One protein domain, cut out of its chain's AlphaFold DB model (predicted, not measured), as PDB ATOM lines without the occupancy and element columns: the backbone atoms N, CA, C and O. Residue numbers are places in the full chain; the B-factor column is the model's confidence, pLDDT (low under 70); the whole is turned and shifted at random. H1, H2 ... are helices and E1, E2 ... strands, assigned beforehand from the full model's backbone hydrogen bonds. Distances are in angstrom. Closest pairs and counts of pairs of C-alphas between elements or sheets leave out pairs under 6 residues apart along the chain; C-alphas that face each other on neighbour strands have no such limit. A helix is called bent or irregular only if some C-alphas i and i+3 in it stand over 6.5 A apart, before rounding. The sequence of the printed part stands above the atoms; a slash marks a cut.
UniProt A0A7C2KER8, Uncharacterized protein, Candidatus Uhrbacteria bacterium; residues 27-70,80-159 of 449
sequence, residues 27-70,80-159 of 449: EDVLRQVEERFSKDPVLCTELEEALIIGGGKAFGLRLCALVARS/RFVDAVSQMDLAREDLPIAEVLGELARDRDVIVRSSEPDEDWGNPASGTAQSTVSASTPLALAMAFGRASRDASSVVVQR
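What this domain is: This is residues 27 to 70 and 80 to 159 of the 449 residues of an uncharacterized protein of Candidatus Uhrbacteria bacterium (UniProt A0A7C2KER8). A small sheet of three strands lies between two groups of helices: H5 and H6 cover one face, and H3 covers the other. H3 is the last of three helices, H1, H2 and H3, that run back and forth and reach outward from the sheet to H1, while H4 only grazes the sheet. The printed part has 124 residues with six named helices and three named strands, in the order H1 H2 H3 E1 H4 H5 E2 H6 E3, and the class is mostly helix. The sheet runs E1, E3, E2, with its neighbours antiparallel. The whole is compact, with a radius of gyration of the C-alphas of 14.9 A, and its outline is elongated, 44 by 28 by 24 A.

Where its parts are: H1, residues 27 to 37, is 15.3 A long and begins at C-alpha 27 (19.575, -19.311, -8.185). H2, residues 41 to 52, is 16.0 A long, and H3, residues 55 to 68, is 20.3 A long, beginning at C-alpha 55 (19.785, -23.952, -20.300). After the cut come E1, residues 80 to 83, 9.9 A; H4, residues 84 to 92, 12.5 A; and H5, residues 97 to 105, 7.6 A. H5 is irregular: C-alphas 100 and 103 are 9.1 A apart. E2, residues 110 to 114, is 13.4 A long, H6, residues 138 to 148, 15.3 A, and E3, residues 154 to 159, 17.0 A, ending at C-alpha 159 (10.983, -30.745, -34.530).

How they stand to each other: H1 and H2 form a helical hairpin and touch, closest at the C-alphas of Phe 37 and Cys 44, 5.3 A. H2 and H3 form another, closest at the C-alphas of Ala 50 and Phe 59, 4.8 A. H3 is over E3 at a height over the sheet of 11.6 A. E1 and E3 have N 82 and O 155 within hydrogen-bond range, 2.7 A; E3 and E2 have N 156 and O 113, 2.7 A. E1, H4 H5 and E2 form a split strand-helix-strand unit, two strands running the same way with E3 between them, and its crossover is right-handed. H5 is over E3 at a height of 8.7 A. H6, on the same face as H5, is over E2 at a height of 9.3 A, with the C-alphas of Ser 114 and Ala 148 closest, 4.9 A. Every O i to N i+4 pair is within hydrogen-bond range in H1, H2, H3, H4 and H6; in H5 it is 2 of 5, beside 4 of 6 O i to N i+3 pairs.

The domain as a whole: The C-alphas of Lys 39 and Leu 139 are the farthest apart, 44.7 A. Residues 71 to 79 are not printed, and C-alphas 70 and 80 are 21.9 A apart across this cut. The link from E2 to H6 is long, and its residues 133 to 134 pair with residues 111 to 112 of E2. Mean pLDDT of the printed part is 77.6; 38 residues are under 70, among them 88 to 101 and 122 to 137.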
ATOM      1  N   GLU A  27      19.675 -18.740  -9.536       86.06
ATOM      2  CA  GLU A  27      19.575 -19.311  -8.185       86.06
ATOM      3  C   GLU A  27      18.172 -19.113  -7.605       86.06
ATOM      4  O   GLU A  27      17.595 -20.035  -7.026       86.06
ATOM      5  N   ASP A  28      17.577 -17.946  -7.851       84.00
ATOM      6  CA  ASP A  28      16.187 -17.677  -7.504       84.00
ATOM      7  C   ASP A  28      15.225 -18.621  -8.242       84.00
ATOM      8  O   ASP A  28      14.279 -19.118  -7.628       84.00
ATOM      9  N   VAL A  29      15.443 -18.898  -9.534       84.44
ATOM     10  CA  VAL A  29      14.602 -19.843 -10.296       84.44
ATOM     11  C   VAL A  29      14.713 -21.258  -9.723       84.44
ATOM     12  O   VAL A  29      13.683 -21.885  -9.488       84.44
ATOM     13  N   LEU A  30      15.925 -21.740  -9.435       88.44
ATOM     14  CA  LEU A  30      16.145 -23.073  -8.858       88.44
ATOM     15  C   LEU A  30      15.478 -23.224  -7.486       88.44
ATOM     16  O   LEU A  30      14.720 -24.168  -7.280       88.44
ATOM     17  N   ARG A  31      15.656 -22.248  -6.585       87.88
ATOM     18  CA  ARG A  31      14.994 -22.255  -5.268       87.88
ATOM     19  C   ARG A  31      13.472 -22.354  -5.399       87.88
ATOM     20  O   ARG A  31      12.811 -23.061  -4.647       87.88
ATOM     21  N   GLN A  32      12.902 -21.658  -6.377       85.69
ATOM     22  CA  GLN A  32      11.461 -21.664  -6.620       85.69
ATOM     23  C   GLN A  32      10.949 -22.964  -7.243       85.69
ATOM     24  O   GLN A  32       9.791 -23.318  -7.001       85.69
ATOM     25  N   VAL A  33      11.776 -23.652  -8.037       88.06
ATOM     26  CA  VAL A  33      11.492 -25.009  -8.524       88.06
ATOM     27  C   VAL A  33      11.435 -25.967  -7.337       88.06
ATOM     28  O   VAL A  33      10.415 -26.632  -7.164       88.06
ATOM     29  N   GLU A  34      12.451 -25.951  -6.471       88.81
ATOM     30  CA  GLU A  34      12.507 -26.779  -5.262       88.81
ATOM     31  C   GLU A  34      11.288 -26.543  -4.357       88.81
ATOM     32  O   GLU A  34      10.570 -27.479  -4.005       88.81
ATOM     33  N   GLU A  35      10.981 -25.284  -4.038       86.81
ATOM     34  CA  GLU A  35       9.849 -24.929  -3.174       86.81
ATOM     35  C   GLU A  35       8.510 -25.460  -3.718       86.81
ATOM     36  O   GLU A  35       7.706 -26.032  -2.970       86.81
ATOM     37  N   ARG A  36       8.260 -25.297  -5.023       84.44
ATOM     38  CA  ARG A  36       6.962 -25.603  -5.650       84.44
ATOM     39  C   ARG A  36       6.788 -27.064  -6.019       84.44
ATOM     40  O   ARG A  36       5.687 -27.598  -5.877       84.44
ATOM     41  N   PHE A  37       7.857 -27.706  -6.470       87.62
ATOM     42  CA  PHE A  37       7.847 -29.092  -6.924       87.62
ATOM     43  C   PHE A  37       8.447 -30.054  -5.889       87.62
ATOM     44  O   PHE A  37       8.577 -31.236  -6.175       87.62
ATOM     45  N   SER A  38       8.686 -29.609  -4.647       86.56
ATOM     46  CA  SER A  38       9.151 -30.440  -3.515       86.56
ATOM     47  C   SER A  38       8.355 -31.732  -3.279       86.56
ATOM     48  O   SER A  38       8.875 -32.699  -2.725       86.56
ATOM     49  N   LYS A  39       7.078 -31.768  -3.681       88.25
ATOM     50  CA  LYS A  39       6.208 -32.952  -3.568       88.25
ATOM     51  C   LYS A  39       6.371 -33.956  -4.715       88.25
ATOM     52  O   LYS A  39       5.837 -35.057  -4.610       88.25
ATOM     53  N   ASP A  40       7.082 -33.588  -5.774       90.62
ATOM     54  CA  ASP A  40       7.429 -34.430  -6.918       90.62
ATOM     55  C   ASP A  40       8.945 -34.324  -7.178       90.62
ATOM     56  O   ASP A  40       9.384 -33.547  -8.030       90.62
ATOM     57  N   PRO A  41       9.771 -35.077  -6.422       91.00
ATOM     58  CA  PRO A  41      11.226 -34.976  -6.509       91.00
ATOM     59  C   PRO A  41      11.769 -35.303  -7.899       91.00
ATOM     60  O   PRO A  41      12.757 -34.714  -8.318       91.00
ATOM     61  N   VAL A  42      11.111 -36.215  -8.624       93.25
ATOM     62  CA  VAL A  42      11.513 -36.583  -9.988       93.25
ATOM     63  C   VAL A  42      11.335 -35.385 -10.910       93.25
ATOM     64  O   VAL A  42      12.274 -35.004 -11.603       93.25
ATOM     65  N   LEU A  43      10.164 -34.745 -10.873       91.62
ATOM     66  CA  LEU A  43       9.923 -33.551 -11.670       91.62
ATOM     67  C   LEU A  43      10.840 -32.387 -11.275       91.62
ATOM     68  O   LEU A  43      11.310 -31.654 -12.144       91.62
ATOM     69  N   CYS A  44      11.092 -32.216  -9.977       92.69
ATOM     70  CA  CYS A  44      12.021 -31.213  -9.465       92.69
ATOM     71  C   CYS A  44      13.408 -31.390 -10.098       92.69
ATOM     72  O   CYS A  44      13.914 -30.466 -10.729       92.69
ATOM     73  N   THR A  45      13.962 -32.605 -10.033       94.44
ATOM     74  CA  THR A  45      15.253 -32.934 -10.647       94.44
ATOM     75  C   THR A  45      15.236 -32.740 -12.164       94.44
ATOM     76  O   THR A  45      16.153 -32.127 -12.699       94.44
ATOM     77  N   GLU A  46      14.185 -33.171 -12.871       94.12
ATOM     78  CA  GLU A  46      14.081 -32.968 -14.327       94.12
ATOM     79  C   GLU A  46      14.101 -31.480 -14.724       94.12
ATOM     80  O   GLU A  46      14.683 -31.108 -15.747       94.12
ATOM     81  N   LEU A  47      13.444 -30.623 -13.937       93.31
ATOM     82  CA  LEU A  47      13.409 -29.178 -14.148       93.31
ATOM     83  C   LEU A  47      14.759 -28.525 -13.823       93.31
ATOM     84  O   LEU A  47      15.238 -27.695 -14.596       93.31
ATOM     85  N   GLU A  48      15.390 -28.913 -12.717       93.06
ATOM     86  CA  GLU A  48      16.721 -28.437 -12.328       93.06
ATOM     87  C   GLU A  48      17.781 -28.823 -13.364       93.06
ATOM     88  O   GLU A  48      18.531 -27.962 -13.823       93.06
ATOM     89  N   GLU A  49      17.806 -30.085 -13.802       93.19
ATOM     90  CA  GLU A  49      18.709 -30.568 -14.853       93.19
ATOM     91  C   GLU A  49      18.496 -29.812 -16.165       93.19
ATOM     92  O   GLU A  49      19.460 -29.392 -16.812       93.19
ATOM     93  N   ALA A  50      17.237 -29.583 -16.552       93.25
ATOM     94  CA  ALA A  50      16.927 -28.835 -17.760       93.25
ATOM     95  C   ALA A  50      17.455 -27.396 -17.706       93.25
ATOM     96  O   ALA A  50      17.920 -26.910 -18.730       93.25
ATOM     97  N   LEU A  51      17.432 -26.734 -16.546       90.88
ATOM     98  CA  LEU A  51      17.958 -25.375 -16.394       90.88
ATOM     99  C   LEU A  51      19.489 -25.339 -16.272       90.88
ATOM    100  O   LEU A  51      20.136 -24.500 -16.897       90.88
ATOM    101  N   ILE A  52      20.071 -26.229 -15.463       89.75
ATOM    102  CA  ILE A  52      21.509 -26.248 -15.158       89.75
ATOM    103  C   ILE A  52      22.319 -26.735 -16.360       89.75
ATOM    104  O   ILE A  52      23.350 -26.143 -16.678       89.75
ATOM    105  N   ILE A  53      21.858 -27.804 -17.014       89.69
ATOM    106  CA  ILE A  53      22.582 -28.480 -18.097       89.69
ATOM    107  C   ILE A  53      22.039 -28.044 -19.459       89.69
ATOM    108  O   ILE A  53      22.812 -27.715 -20.355       89.69
ATOM    109  N   GLY A  54      20.713 -28.046 -19.621       87.88
ATOM    110  CA  GLY A  54      20.046 -27.754 -20.896       87.88
ATOM    111  C   GLY A  54      19.751 -26.273 -21.159       87.88
ATOM    112  O   GLY A  54      19.245 -25.934 -22.232       87.88
ATOM    113  N   GLY A  55      20.024 -25.389 -20.199       89.19
ATOM    114  CA  GLY A  55      19.785 -23.952 -20.300       89.19
ATOM    115  C   GLY A  55      18.309 -23.523 -20.299       89.19
ATOM    116  O   GLY A  55      17.373 -24.317 -20.158       89.19
ATOM    117  N   GLY A  56      18.079 -22.221 -20.485       87.69
ATOM    118  CA  GLY A  56      16.757 -21.601 -20.360       87.69
ATOM    119  C   GLY A  56      15.703 -22.133 -21.339       87.69
ATOM    120  O   GLY A  56      14.532 -22.260 -20.970       87.69
ATOM    121  N   LYS A  57      16.082 -22.508 -22.570       88.25
ATOM    122  CA  LYS A  57      15.116 -23.028 -23.558       88.25
ATOM    123  C   LYS A  57      14.668 -24.441 -23.225       88.25
ATOM    124  O   LYS A  57      13.481 -24.737 -23.351       88.25
ATOM    125  N   ALA A  58      15.587 -25.298 -22.777       92.50
ATOM    126  CA  ALA A  58      15.236 -26.642 -22.332       92.50
ATOM    127  C   ALA A  58      14.319 -26.588 -21.103       92.50
ATOM    128  O   ALA A  58      13.306 -27.286 -21.070       92.50
ATOM    129  N   PHE A  59      14.617 -25.706 -20.143       93.06
ATOM    130  CA  PHE A  59      13.745 -25.462 -18.993       93.06
ATOM    131  C   PHE A  59      12.336 -25.015 -19.417       93.06
ATOM    132  O   PHE A  59      11.341 -25.622 -19.017       93.06
ATOM    133  N   GLY A  60      12.236 -24.023 -20.310       92.50
ATOM    134  CA  GLY A  60      10.954 -23.570 -20.858       92.50
ATOM    135  C   GLY A  60      10.166 -24.682 -21.562       92.50
ATOM    136  O   GLY A  60       8.956 -24.791 -21.381       92.50
ATOM    137  N   LEU A  61      10.835 -25.561 -22.314       94.75
ATOM    138  CA  LEU A  61      10.198 -26.707 -22.974       94.75
ATOM    139  C   LEU A  61       9.728 -27.789 -21.993       94.75
ATOM    140  O   LEU A  61       8.701 -28.429 -22.236       94.75
ATOM    141  N   ARG A  62      10.425 -27.984 -20.867       95.12
ATOM    142  CA  ARG A  62       9.939 -28.851 -19.783       95.12
ATOM    143  C   ARG A  62       8.684 -28.280 -19.135       95.12
ATOM    144  O   ARG A  62       7.727 -29.026 -18.931       95.12
ATOM    145  N   LEU A  63       8.634 -26.970 -18.901       93.75
ATOM    146  CA  LEU A  63       7.417 -26.313 -18.422       93.75
ATOM    147  C   LEU A  63       6.268 -26.413 -19.441       93.75
ATOM    148  O   LEU A  63       5.144 -26.714 -19.041       93.75
ATOM    149  N   CYS A  64       6.535 -26.277 -20.748       96.19
ATOM    150  CA  CYS A  64       5.532 -26.556 -21.785       96.19
ATOM    151  C   CYS A  64       4.946 -27.965 -21.637       96.19
ATOM    152  O   CYS A  64       3.731 -28.131 -21.714       96.19
ATOM    153  N   ALA A  65       5.790 -28.977 -21.410       95.50
ATOM    154  CA  ALA A  65       5.341 -30.359 -21.269       95.50
ATOM    155  C   ALA A  65       4.452 -30.560 -20.032       95.50
ATOM    156  O   ALA A  65       3.540 -31.382 -20.072       95.50
ATOM    157  N   LEU A  66       4.675 -29.801 -18.955       94.06
ATOM    158  CA  LEU A  66       3.794 -29.797 -17.785       94.06
ATOM    159  C   LEU A  66       2.452 -29.135 -18.083       94.06
ATOM    160  O   LEU A  66       1.412 -29.733 -17.818       94.06
ATOM    161  N   VAL A  67       2.473 -27.941 -18.680       94.88
ATOM    162  CA  VAL A  67       1.262 -27.196 -19.055       94.88
ATOM    163  C   VAL A  67       0.408 -28.005 -20.036       94.88
ATOM    164  O   VAL A  67      -0.813 -28.066 -19.884       94.88
ATOM    165  N   ALA A  68       1.039 -28.696 -20.988       95.94
ATOM    166  CA  ALA A  68       0.367 -29.533 -21.976       95.94
ATOM    167  C   ALA A  68      -0.432 -30.696 -21.359       95.94
ATOM    168  O   ALA A  68      -1.435 -31.112 -21.926       95.94
ATOM    169  N   ARG A  69      -0.087 -31.177 -20.152       94.75
ATOM    170  CA  ARG A  69      -0.867 -32.228 -19.457       94.75
ATOM    171  C   ARG A  69      -2.291 -31.785 -19.105       94.75
ATOM    172  O   ARG A  69      -3.125 -32.625 -18.783       94.75
ATOM    173  N   SER A  70      -2.560 -30.479 -19.120       92.50
ATOM    174  CA  SER A  70      -3.853 -29.916 -18.734       92.50
ATOM    175  C   SER A  70      -4.904 -29.905 -19.851       92.50
ATOM    176  O   SER A  70      -6.070 -29.639 -19.558       92.50
ATOM    177  N   ARG A  80      15.125 -32.386 -27.908       90.69
ATOM    178  CA  ARG A  80      16.236 -32.820 -27.057       90.69
ATOM    179  C   ARG A  80      17.232 -31.673 -26.894       90.69
ATOM    180  O   ARG A  80      17.388 -30.878 -27.818       90.69
ATOM    181  N   PHE A  81      17.912 -31.588 -25.753       89.44
ATOM    182  CA  PHE A  81      19.094 -30.735 -25.621       89.44
ATOM    183  C   PHE A  81      20.383 -31.565 -25.716       89.44
ATOM    184  O   PHE A  81      20.399 -32.743 -25.356       89.44
ATOM    185  N   VAL A  82      21.448 -30.948 -26.219       86.50
ATOM    186  CA  VAL A  82      22.800 -31.500 -26.309       86.50
ATOM    187  C   VAL A  82      23.707 -30.631 -25.442       86.50
ATOM    188  O   VAL A  82      23.821 -29.427 -25.677       86.50
ATOM    189  N   ASP A  83      24.298 -31.228 -24.410       82.56
ATOM    190  CA  ASP A  83      25.174 -30.539 -23.456       82.56
ATOM    191  C   ASP A  83      26.549 -30.187 -24.054       82.56
ATOM    192  O   ASP A  83      26.901 -30.603 -25.160       82.56
ATOM    193  N   ALA A  84      27.333 -29.380 -23.335       76.06
ATOM    194  CA  ALA A  84      28.658 -28.938 -23.771       76.06
ATOM    195  C   ALA A  84      29.644 -30.092 -24.024       76.06
ATOM    196  O   ALA A  84      30.449 -30.014 -24.951       76.06
ATOM    197  N   VAL A  85      29.597 -31.160 -23.221       68.50
ATOM    198  CA  VAL A  85      30.533 -32.291 -23.337       68.50
ATOM    199  C   VAL A  85      30.257 -33.051 -24.629       68.50
ATOM    200  O   VAL A  85      31.146 -33.211 -25.461       68.50
ATOM    201  N   SER A  86      28.989 -33.385 -24.858       72.75
ATOM    202  CA  SER A  86      28.502 -34.029 -26.073       72.75
ATOM    203  C   SER A  86      28.786 -33.183 -27.319       72.75
ATOM    204  O   SER A  86      29.099 -33.720 -28.378       72.75
ATOM    205  N   GLN A  87      28.721 -31.850 -27.214       72.31
ATOM    206  CA  GLN A  87      29.120 -30.943 -28.298       72.31
ATOM    207  C   GLN A  87      30.620 -31.014 -28.611       72.31
ATOM    208  O   GLN A  87      31.000 -30.990 -29.781       72.31
ATOM    209  N   MET A  88      31.476 -31.098 -27.586       68.31
ATOM    210  CA  MET A  88      32.922 -31.242 -27.770       68.31
ATOM    211  C   MET A  88      33.284 -32.587 -28.401       68.31
ATOM    212  O   MET A  88      34.168 -32.626 -29.255       68.31
ATOM    213  N   ASP A  89      32.594 -33.660 -28.021       66.25
ATOM    214  CA  ASP A  89      32.800 -34.991 -28.596       66.25
ATOM    215  C   ASP A  89      32.362 -35.028 -30.070       66.25
ATOM    216  O   ASP A  89      33.124 -35.466 -30.932       66.25
ATOM    217  N   LEU A  90      31.212 -34.423 -30.397       68.38
ATOM    218  CA  LEU A  90      30.739 -34.221 -31.777       68.38
ATOM    219  C   LEU A  90      31.671 -33.353 -32.641       68.38
ATOM    220  O   LEU A  90      31.621 -33.430 -33.865       68.38
ATOM    221  N   ALA A  91      32.489 -32.491 -32.032       63.88
ATOM    222  CA  ALA A  91      33.476 -31.677 -32.743       63.88
ATOM    223  C   ALA A  91      34.826 -32.395 -32.933       63.88
ATOM    224  O   ALA A  91      35.628 -31.975 -33.770       63.88
ATOM    225  N   ARG A  92      35.104 -33.427 -32.126       58.84
ATOM    226  CA  ARG A  92      36.369 -34.180 -32.110       58.84
ATOM    227  C   ARG A  92      36.324 -35.444 -32.956       58.84
ATOM    228  O   ARG A  92      37.366 -35.854 -33.462       58.84
ATOM    229  N   GLU A  93      35.151 -36.040 -33.106       51.69
ATOM    230  CA  GLU A  93      34.936 -37.240 -33.903       51.69
ATOM    231  C   GLU A  93      34.024 -36.936 -35.098       51.69
ATOM    232  O   GLU A  93      33.121 -36.111 -35.000       51.69
ATOM    233  N   ASP A  94      34.187 -37.672 -36.205       51.59
ATOM    234  CA  ASP A  94      33.194 -37.780 -37.292       51.59
ATOM    235  C   ASP A  94      31.897 -38.488 -36.811       51.59
ATOM    236  O   ASP A  94      31.226 -39.182 -37.580       51.59
ATOM    237  N   LEU A  95      31.541 -38.360 -35.525       51.94
ATOM    238  CA  LEU A  95      30.295 -38.869 -34.974       51.94
ATOM    239  C   LEU A  95      29.157 -38.187 -35.731       51.94
ATOM    240  O   LEU A  95      29.027 -36.956 -35.696       51.94
ATOM    241  N   PRO A  96      28.314 -38.948 -36.446       61.06
ATOM    242  CA  PRO A  96      27.221 -38.343 -37.161       61.06
ATOM    243  C   PRO A  96      26.299 -37.750 -36.101       61.06
ATOM    244  O   PRO A  96      25.713 -38.476 -35.308       61.06
ATOM    245  N   ILE A  97      26.123 -36.429 -36.114       63.44
ATOM    246  CA  ILE A  97      25.113 -35.683 -35.337       63.44
ATOM    247  C   ILE A  97      23.753 -36.416 -35.316       63.44
ATOM    248  O   ILE A  97      22.993 -36.324 -34.355       63.44
ATOM    249  N   ALA A  98      23.472 -37.207 -36.355       61.44
ATOM    250  CA  ALA A  98      22.327 -38.096 -36.447       61.44
ATOM    251  C   ALA A  98      22.210 -39.179 -35.355       61.44
ATOM    252  O   ALA A  98      21.092 -39.537 -35.005       61.44
ATOM    253  N   GLU A  99      23.307 -39.692 -34.802       64.50
ATOM    254  CA  GLU A  99      23.289 -40.690 -33.725       64.50
ATOM    255  C   GLU A  99      22.926 -40.050 -32.377       64.50
ATOM    256  O   GLU A  99      22.060 -40.556 -31.664       64.50
ATOM    257  N   VAL A 100      23.475 -38.866 -32.077       64.75
ATOM    258  CA  VAL A 100      23.140 -38.093 -30.864       64.75
ATOM    259  C   VAL A 100      21.699 -37.576 -30.900       64.75
ATOM    260  O   VAL A 100      20.995 -37.574 -29.886       64.75
ATOM    261  N   LEU A 101      21.220 -37.169 -32.074       68.31
ATOM    262  CA  LEU A 101      19.842 -36.710 -32.258       68.31
ATOM    263  C   LEU A 101      18.845 -37.861 -32.461       68.31
ATOM    264  O   LEU A 101      17.638 -37.649 -32.342       68.31
ATOM    265  N   GLY A 102      19.328 -39.080 -32.717       70.81
ATOM    266  CA  GLY A 102      18.506 -40.271 -32.897       70.81
ATOM    267  C   GLY A 102      17.412 -40.074 -33.950       70.81
ATOM    268  O   GLY A 102      17.668 -39.692 -35.093       70.81
ATOM    269  N   GLU A 103      16.162 -40.327 -33.563       65.81
ATOM    270  CA  GLU A 103      15.002 -40.184 -34.452       65.81
ATOM    271  C   GLU A 103      14.774 -38.738 -34.918       65.81
ATOM    272  O   GLU A 103      14.355 -38.539 -36.058       65.81
ATOM    273  N   LEU A 104      15.152 -37.730 -34.117       68.81
ATOM    274  CA  LEU A 104      15.017 -36.316 -34.496       68.81
ATOM    275  C   LEU A 104      15.866 -35.953 -35.717       68.81
ATOM    276  O   LEU A 104      15.524 -35.016 -36.421       68.81
ATOM    277  N   ALA A 105      16.953 -36.679 -36.001       62.31
ATOM    278  CA  ALA A 105      17.751 -36.443 -37.204       62.31
ATOM    279  C   ALA A 105      17.212 -37.136 -38.462       62.31
ATOM    280  O   ALA A 105      17.648 -36.812 -39.572       62.31
ATOM    281  N   ARG A 106      16.283 -38.092 -38.318       65.88
ATOM    282  CA  ARG A 106      15.555 -38.650 -39.471       65.88
ATOM    283  C   ARG A 106      14.553 -37.635 -40.003       65.88
ATOM    284  O   ARG A 106      14.400 -37.506 -41.218       65.88
ATOM    285  N   ASP A 107      13.940 -36.893 -39.088       62.34
ATOM    286  CA  ASP A 107      13.070 -35.768 -39.387       62.34
ATOM    287  C   ASP A 107      13.927 -34.555 -39.750       62.34
ATOM    288  O   ASP A 107      14.477 -33.860 -38.906       62.34
ATOM    289  N   ARG A 108      14.087 -34.304 -41.049       66.00
ATOM    290  CA  ARG A 108      14.930 -33.201 -41.535       66.00
ATOM    291  C   ARG A 108      14.312 -31.821 -41.265       66.00
ATOM    292  O   ARG A 108      14.981 -30.815 -41.418       66.00
ATOM    293  N   ASP A 109      13.074 -31.737 -40.800       78.44
ATOM    294  CA  ASP A 109      12.443 -30.468 -40.436       78.44
ATOM    295  C   ASP A 109      12.628 -30.191 -38.941       78.44
ATOM    296  O   ASP A 109      11.702 -30.297 -38.138       78.44
ATOM    297  N   VAL A 110      13.864 -29.858 -38.558       82.38
ATOM    298  CA  VAL A 110      14.230 -29.468 -37.188       82.38
ATOM    299  C   VAL A 110      14.784 -28.053 -37.129       82.38
ATOM    300  O   VAL A 110      15.390 -27.544 -38.076       82.38
ATOM    301  N   ILE A 111      14.600 -27.437 -35.967       83.88
ATOM    302  CA  ILE A 111      15.216 -26.178 -35.577       83.88
ATOM    303  C   ILE A 111      16.275 -26.441 -34.510       83.88
ATOM    304  O   ILE A 111      16.022 -27.122 -33.516       83.88
ATOM    305  N   VAL A 112      17.462 -25.874 -34.721       82.75
ATOM    306  CA  VAL A 112      18.575 -25.910 -33.766       82.75
ATOM    307  C   VAL A 112      18.726 -24.537 -33.116       82.75
ATOM    308  O   VAL A 112      18.785 -23.518 -33.816       82.75
ATOM    309  N   ARG A 113      18.763 -24.508 -31.783       84.50
ATOM    310  CA  ARG A 113      18.752 -23.297 -30.959       84.50
ATOM    311  C   ARG A 113      19.840 -23.377 -29.890       84.50
ATOM    312  O   ARG A 113      19.875 -24.354 -29.156       84.50
ATOM    313  N   SER A 114      20.694 -22.364 -29.762       84.06
ATOM    314  CA  SER A 114      21.513 -22.194 -28.552       84.06
ATOM    315  C   SER A 114      20.612 -22.072 -27.321       84.06
ATOM    316  O   SER A 114      19.481 -21.593 -27.440       84.06
ATOM    317  N   SER A 115      21.092 -22.509 -26.163       86.00
ATOM    318  CA  SER A 115      20.346 -22.453 -24.910       86.00
ATOM    319  C   SER A 115      21.314 -22.247 -23.750       86.00
ATOM    320  O   SER A 115      21.919 -23.200 -23.260       86.00
ATOM    321  N   GLU A 116      21.448 -21.000 -23.302       83.75
ATOM    322  CA  GLU A 116      22.304 -20.689 -22.154       83.75
ATOM    323  C   GLU A 116      21.538 -20.787 -20.826       83.75
ATOM    324  O   GLU A 116      20.338 -20.495 -20.786       83.75
ATOM    325  N   PRO A 117      22.197 -21.152 -19.710       79.19
ATOM    326  CA  PRO A 117      21.595 -21.163 -18.377       79.19
ATOM    327  C   PRO A 117      21.126 -19.786 -17.912       79.19
ATOM    328  O   PRO A 117      20.205 -19.694 -17.102       79.19
ATOM    329  N   ASP A 118      21.761 -18.721 -18.401       75.38
ATOM    330  CA  ASP A 118      21.373 -17.343 -18.127       75.38
ATOM    331  C   ASP A 118      20.395 -16.783 -19.174       75.38
ATOM    332  O   ASP A 118      19.893 -15.684 -18.991       75.38
ATOM    333  N   GLU A 119      20.048 -17.503 -20.243       74.12
ATOM    334  CA  GLU A 119      19.059 -17.035 -21.218       74.12
ATOM    335  C   GLU A 119      17.618 -17.247 -20.715       74.12
ATOM    336  O   GLU A 119      17.337 -18.152 -19.929       74.12
ATOM    337  N   ASP A 120      16.685 -16.426 -21.215       76.25
ATOM    338  CA  ASP A 120      15.229 -16.494 -21.024       76.25
ATOM    339  C   ASP A 120      14.792 -16.363 -19.553       76.25
ATOM    340  O   ASP A 120      14.269 -15.327 -19.144       76.25
ATOM    341  N   TRP A 121      15.026 -17.402 -18.758       76.88
ATOM    342  CA  TRP A 121      14.672 -17.516 -17.345       76.88
ATOM    343  C   TRP A 121      15.758 -16.956 -16.419       76.88
ATOM    344  O   TRP A 121      15.446 -16.416 -15.356       76.88
ATOM    345  N   GLY A 122      17.025 -17.032 -16.832       66.62
ATOM    346  CA  GLY A 122      18.157 -16.487 -16.079       66.62
ATOM    347  C   GLY A 122      18.460 -15.010 -16.363       66.62
ATOM    348  O   GLY A 122      19.190 -14.396 -15.596       66.62
ATOM    349  N   ASN A 123      17.868 -14.412 -17.407       64.00
ATOM    350  CA  ASN A 123      18.067 -13.008 -17.778       64.00
ATOM    351  C   ASN A 123      16.811 -12.452 -18.476       64.00
ATOM    352  O   ASN A 123      16.395 -12.983 -19.512       64.00
ATOM    353  N   PRO A 124      16.219 -11.348 -17.973       53.97
ATOM    354  CA  PRO A 124      15.049 -10.722 -18.588       53.97
ATOM    355  C   PRO A 124      15.342 -10.114 -19.970       53.97
ATOM    356  O   PRO A 124      14.403  -9.808 -20.706       53.97
ATOM    357  N   ALA A 125      16.615  -9.944 -20.345       52.47
ATOM    358  CA  ALA A 125      17.054  -9.647 -21.709       52.47
ATOM    359  C   ALA A 125      17.077 -10.928 -22.570       52.47
ATOM    360  O   ALA A 125      18.084 -11.267 -23.187       52.47
ATOM    361  N   SER A 126      15.967 -11.662 -22.572       49.91
ATOM    362  CA  SER A 126      15.775 -12.940 -23.262       49.91
ATOM    363  C   SER A 126      16.094 -12.853 -24.769       49.91
ATOM    364  O   SER A 126      15.807 -11.837 -25.391       49.91
ATOM    365  N   GLY A 127      16.645 -13.911 -25.381       47.88
ATOM    366  CA  GLY A 127      16.919 -14.019 -26.829       47.88
ATOM    367  C   GLY A 127      18.156 -13.276 -27.374       47.88
ATOM    368  O   GLY A 127      18.293 -13.060 -28.579       47.88
ATOM    369  N   THR A 128      19.117 -12.916 -26.523       41.97
ATOM    370  CA  THR A 128      20.428 -12.376 -26.942       41.97
ATOM    371  C   THR A 128      21.235 -13.322 -27.845       41.97
ATOM    372  O   THR A 128      22.106 -12.848 -28.589       41.97
ATOM    373  N   ALA A 129      20.936 -14.625 -27.828       45.31
ATOM    374  CA  ALA A 129      21.610 -15.650 -28.614       45.31
ATOM    375  C   ALA A 129      20.836 -15.987 -29.910       45.31
ATOM    376  O   ALA A 129      19.672 -16.388 -29.889       45.31
ATOM    377  N   GLN A 130      21.487 -15.820 -31.072       45.81
ATOM    378  CA  GLN A 130      20.918 -16.172 -32.380       45.81
ATOM    379  C   GLN A 130      20.625 -17.670 -32.441       45.81
ATOM    380  O   GLN A 130      21.543 -18.484 -32.457       45.81
ATOM    381  N   SER A 131      19.355 -18.040 -32.539       51.72
ATOM    382  CA  SER A 131      18.974 -19.445 -32.423       51.72
ATOM    383  C   SER A 131      17.855 -19.814 -33.388       51.72
ATOM    384  O   SER A 131      16.752 -20.185 -32.996       51.72
ATOM    385  N   THR A 132      18.121 -19.710 -34.691       55.91
ATOM    386  CA  THR A 132      17.299 -20.405 -35.691       55.91
ATOM    387  C   THR A 132      18.110 -20.726 -36.938       55.91
ATOM    388  O   THR A 132      18.412 -19.850 -37.746       55.91
ATOM    389  N   VAL A 133      18.410 -22.007 -37.131       56.28
ATOM    390  CA  VAL A 133      18.704 -22.545 -38.459       56.28
ATOM    391  C   VAL A 133      17.767 -23.731 -38.665       56.28
ATOM    392  O   VAL A 133      17.861 -24.726 -37.950       56.28
ATOM    393  N   SER A 134      16.829 -23.583 -39.602       59.50
ATOM    394  CA  SER A 134      16.021 -24.697 -40.099       59.50
ATOM    395  C   SER A 134      16.909 -25.584 -40.963       59.50
ATOM    396  O   SER A 134      17.625 -25.076 -41.831       59.50
ATOM    397  N   ALA A 135      16.894 -26.889 -40.720       59.69
ATOM    398  CA  ALA A 135      17.908 -27.791 -41.245       59.69
ATOM    399  C   ALA A 135      17.344 -28.957 -42.069       59.69
ATOM    400  O   ALA A 135      17.525 -30.108 -41.703       59.69
ATOM    401  N   SER A 136      16.785 -28.681 -43.250       65.25
ATOM    402  CA  SER A 136      16.157 -29.686 -44.138       65.25
ATOM    403  C   SER A 136      17.104 -30.710 -44.791       65.25
ATOM    404  O   SER A 136      16.673 -31.581 -45.551       65.25
ATOM    405  N   THR A 137      18.409 -30.649 -44.507       69.19
ATOM    406  CA  THR A 137      19.413 -31.599 -45.011       69.19
ATOM    407  C   THR A 137      20.447 -31.927 -43.930       69.19
ATOM    408  O   THR A 137      20.706 -31.079 -43.075       69.19
ATOM    409  N   PRO A 138      21.115 -33.098 -43.983       70.62
ATOM    410  CA  PRO A 138      22.179 -33.438 -43.031       70.62
ATOM    411  C   PRO A 138      23.303 -32.393 -42.968       70.62
ATOM    412  O   PRO A 138      23.776 -32.050 -41.888       70.62
ATOM    413  N   LEU A 139      23.688 -31.826 -44.117       72.38
ATOM    414  CA  LEU A 139      24.682 -30.755 -44.177       72.38
ATOM    415  C   LEU A 139      24.170 -29.469 -43.515       72.38
ATOM    416  O   LEU A 139      24.898 -28.842 -42.747       72.38
ATOM    417  N   ALA A 140      22.917 -29.085 -43.778       73.88
ATOM    418  CA  ALA A 140      22.304 -27.927 -43.135       73.88
ATOM    419  C   ALA A 140      22.208 -28.113 -41.615       73.88
ATOM    420  O   ALA A 140      22.444 -27.155 -40.885       73.88
ATOM    421  N   LEU A 141      21.939 -29.335 -41.145       75.81
ATOM    422  CA  LEU A 141      21.895 -29.687 -39.727       75.81
ATOM    423  C   LEU A 141      23.268 -29.579 -39.069       75.81
ATOM    424  O   LEU A 141      23.397 -28.925 -38.039       75.81
ATOM    425  N   ALA A 142      24.309 -30.124 -39.700       74.31
ATOM    426  CA  ALA A 142      25.676 -29.982 -39.209       74.31
ATOM    427  C   ALA A 142      26.114 -28.509 -39.143       74.31
ATOM    428  O   ALA A 142      26.675 -28.060 -38.145       74.31
ATOM    429  N   MET A 143      25.790 -27.719 -40.172       75.56
ATOM    430  CA  MET A 143      26.074 -26.281 -40.188       75.56
ATOM    431  C   MET A 143      25.238 -25.482 -39.178       75.56
ATOM    432  O   MET A 143      25.702 -24.460 -38.672       75.56
ATOM    433  N   ALA A 144      23.990 -25.884 -38.930       76.69
ATOM    434  CA  ALA A 144      23.109 -25.299 -37.923       76.69
ATOM    435  C   ALA A 144      23.680 -25.514 -36.522       76.69
ATOM    436  O   ALA A 144      23.871 -24.560 -35.771       76.69
ATOM    437  N   PHE A 145      24.016 -26.767 -36.225       78.75
ATOM    438  CA  PHE A 145      24.590 -27.198 -34.962       78.75
ATOM    439  C   PHE A 145      25.933 -26.519 -34.698       78.75
ATOM    440  O   PHE A 145      26.065 -25.787 -33.727       78.75
ATOM    441  N   GLY A 146      26.876 -26.603 -35.640       75.88
ATOM    442  CA  GLY A 146      28.179 -25.945 -35.518       75.88
ATOM    443  C   GLY A 146      28.130 -24.411 -35.466       75.88
ATOM    444  O   GLY A 146      29.157 -23.786 -35.211       75.88
ATOM    445  N   ARG A 147      26.978 -23.777 -35.730       76.62
ATOM    446  CA  ARG A 147      26.751 -22.347 -35.458       76.62
ATOM    447  C   ARG A 147      26.181 -22.121 -34.064       76.62
ATOM    448  O   ARG A 147      26.708 -21.273 -33.356       76.62
ATOM    449  N   ALA A 148      25.149 -22.873 -33.687       77.50
ATOM    450  CA  ALA A 148      24.522 -22.774 -32.373       77.50
ATOM    451  C   ALA A 148      25.496 -23.119 -31.235       77.50
ATOM    452  O   ALA A 148      25.444 -22.481 -30.195       77.50
ATOM    453  N   SER A 149      26.409 -24.066 -31.460       77.94
ATOM    454  CA  SER A 149      27.364 -24.572 -30.467       77.94
ATOM    455  C   SER A 149      28.581 -23.687 -30.191       77.94
ATOM    456  O   SER A 149      29.287 -23.932 -29.221       77.94
ATOM    457  N   ARG A 150      28.901 -22.697 -31.040       73.69
ATOM    458  CA  ARG A 150      30.188 -21.966 -30.940       73.69
ATOM    459  C   ARG A 150      30.368 -21.221 -29.626       73.69
ATOM    460  O   ARG A 150      31.477 -21.187 -29.108       73.69
ATOM    461  N   ASP A 151      29.282 -20.641 -29.138       67.50
ATOM    462  CA  ASP A 151      29.284 -19.745 -27.986       67.50
ATOM    463  C   ASP A 151      28.275 -20.201 -26.925       67.50
ATOM    464  O   ASP A 151      27.915 -19.405 -26.062       67.50
ATOM    465  N   ALA A 152      27.787 -21.448 -27.022       73.69
ATOM    466  CA  ALA A 152      26.690 -21.933 -26.201       73.69
ATOM    467  C   ALA A 152      27.070 -23.123 -25.314       73.69
ATOM    468  O   ALA A 152      27.651 -24.100 -25.790       73.69
ATOM    469  N   SER A 153      26.692 -23.093 -24.035       79.81
ATOM    470  CA  SER A 153      26.897 -24.217 -23.119       79.81
ATOM    471  C   SER A 153      25.964 -25.392 -23.421       79.81
ATOM    472  O   SER A 153      26.247 -26.526 -23.032       79.81
ATOM    473  N   SER A 154      24.846 -25.150 -24.107       87.06
ATOM    474  CA  SER A 154      23.948 -26.207 -24.565       87.06
ATOM    475  C   SER A 154      23.181 -25.809 -25.825       87.06
ATOM    476  O   SER A 154      23.024 -24.630 -26.152       87.06
ATOM    477  N   VAL A 155      22.689 -26.812 -26.550       87.19
ATOM    478  CA  VAL A 155      21.899 -26.622 -27.768       87.19
ATOM    479  C   VAL A 155      20.610 -27.421 -27.679       87.19
ATOM    480  O   VAL A 155      20.639 -28.619 -27.433       87.19
ATOM    481  N   VAL A 156      19.475 -26.786 -27.947       89.31
ATOM    482  CA  VAL A 156      18.174 -27.437 -28.109       89.31
ATOM    483  C   VAL A 156      17.926 -27.733 -29.584       89.31
ATOM    484  O   VAL A 156      18.008 -26.848 -30.436       89.31
ATOM    485  N   VAL A 157      17.561 -28.976 -29.882       88.25
ATOM    486  CA  VAL A 157      17.062 -29.414 -31.186       88.25
ATOM    487  C   VAL A 157      15.601 -29.810 -31.034       88.25
ATOM    488  O   VAL A 157      15.266 -30.643 -30.195       88.25
ATOM    489  N   GLN A 158      14.727 -29.208 -31.834       90.44
ATOM    490  CA  GLN A 158      13.281 -29.413 -31.767       90.44
ATOM    491  C   GLN A 158      12.716 -29.652 -33.166       90.44
ATOM    492  O   GLN A 158      13.135 -29.011 -34.128       90.44
ATOM    493  N   ARG A 159      11.739 -30.553 -33.290       89.38
ATOM    494  CA  ARG A 159      10.983 -30.745 -34.530       89.38
ATOM    495  C   ARG A 159      10.160 -29.499 -34.859       89.38
ATOM    496  O   ARG A 159       9.478 -28.953 -33.994       89.38
TER     497      ARG A 159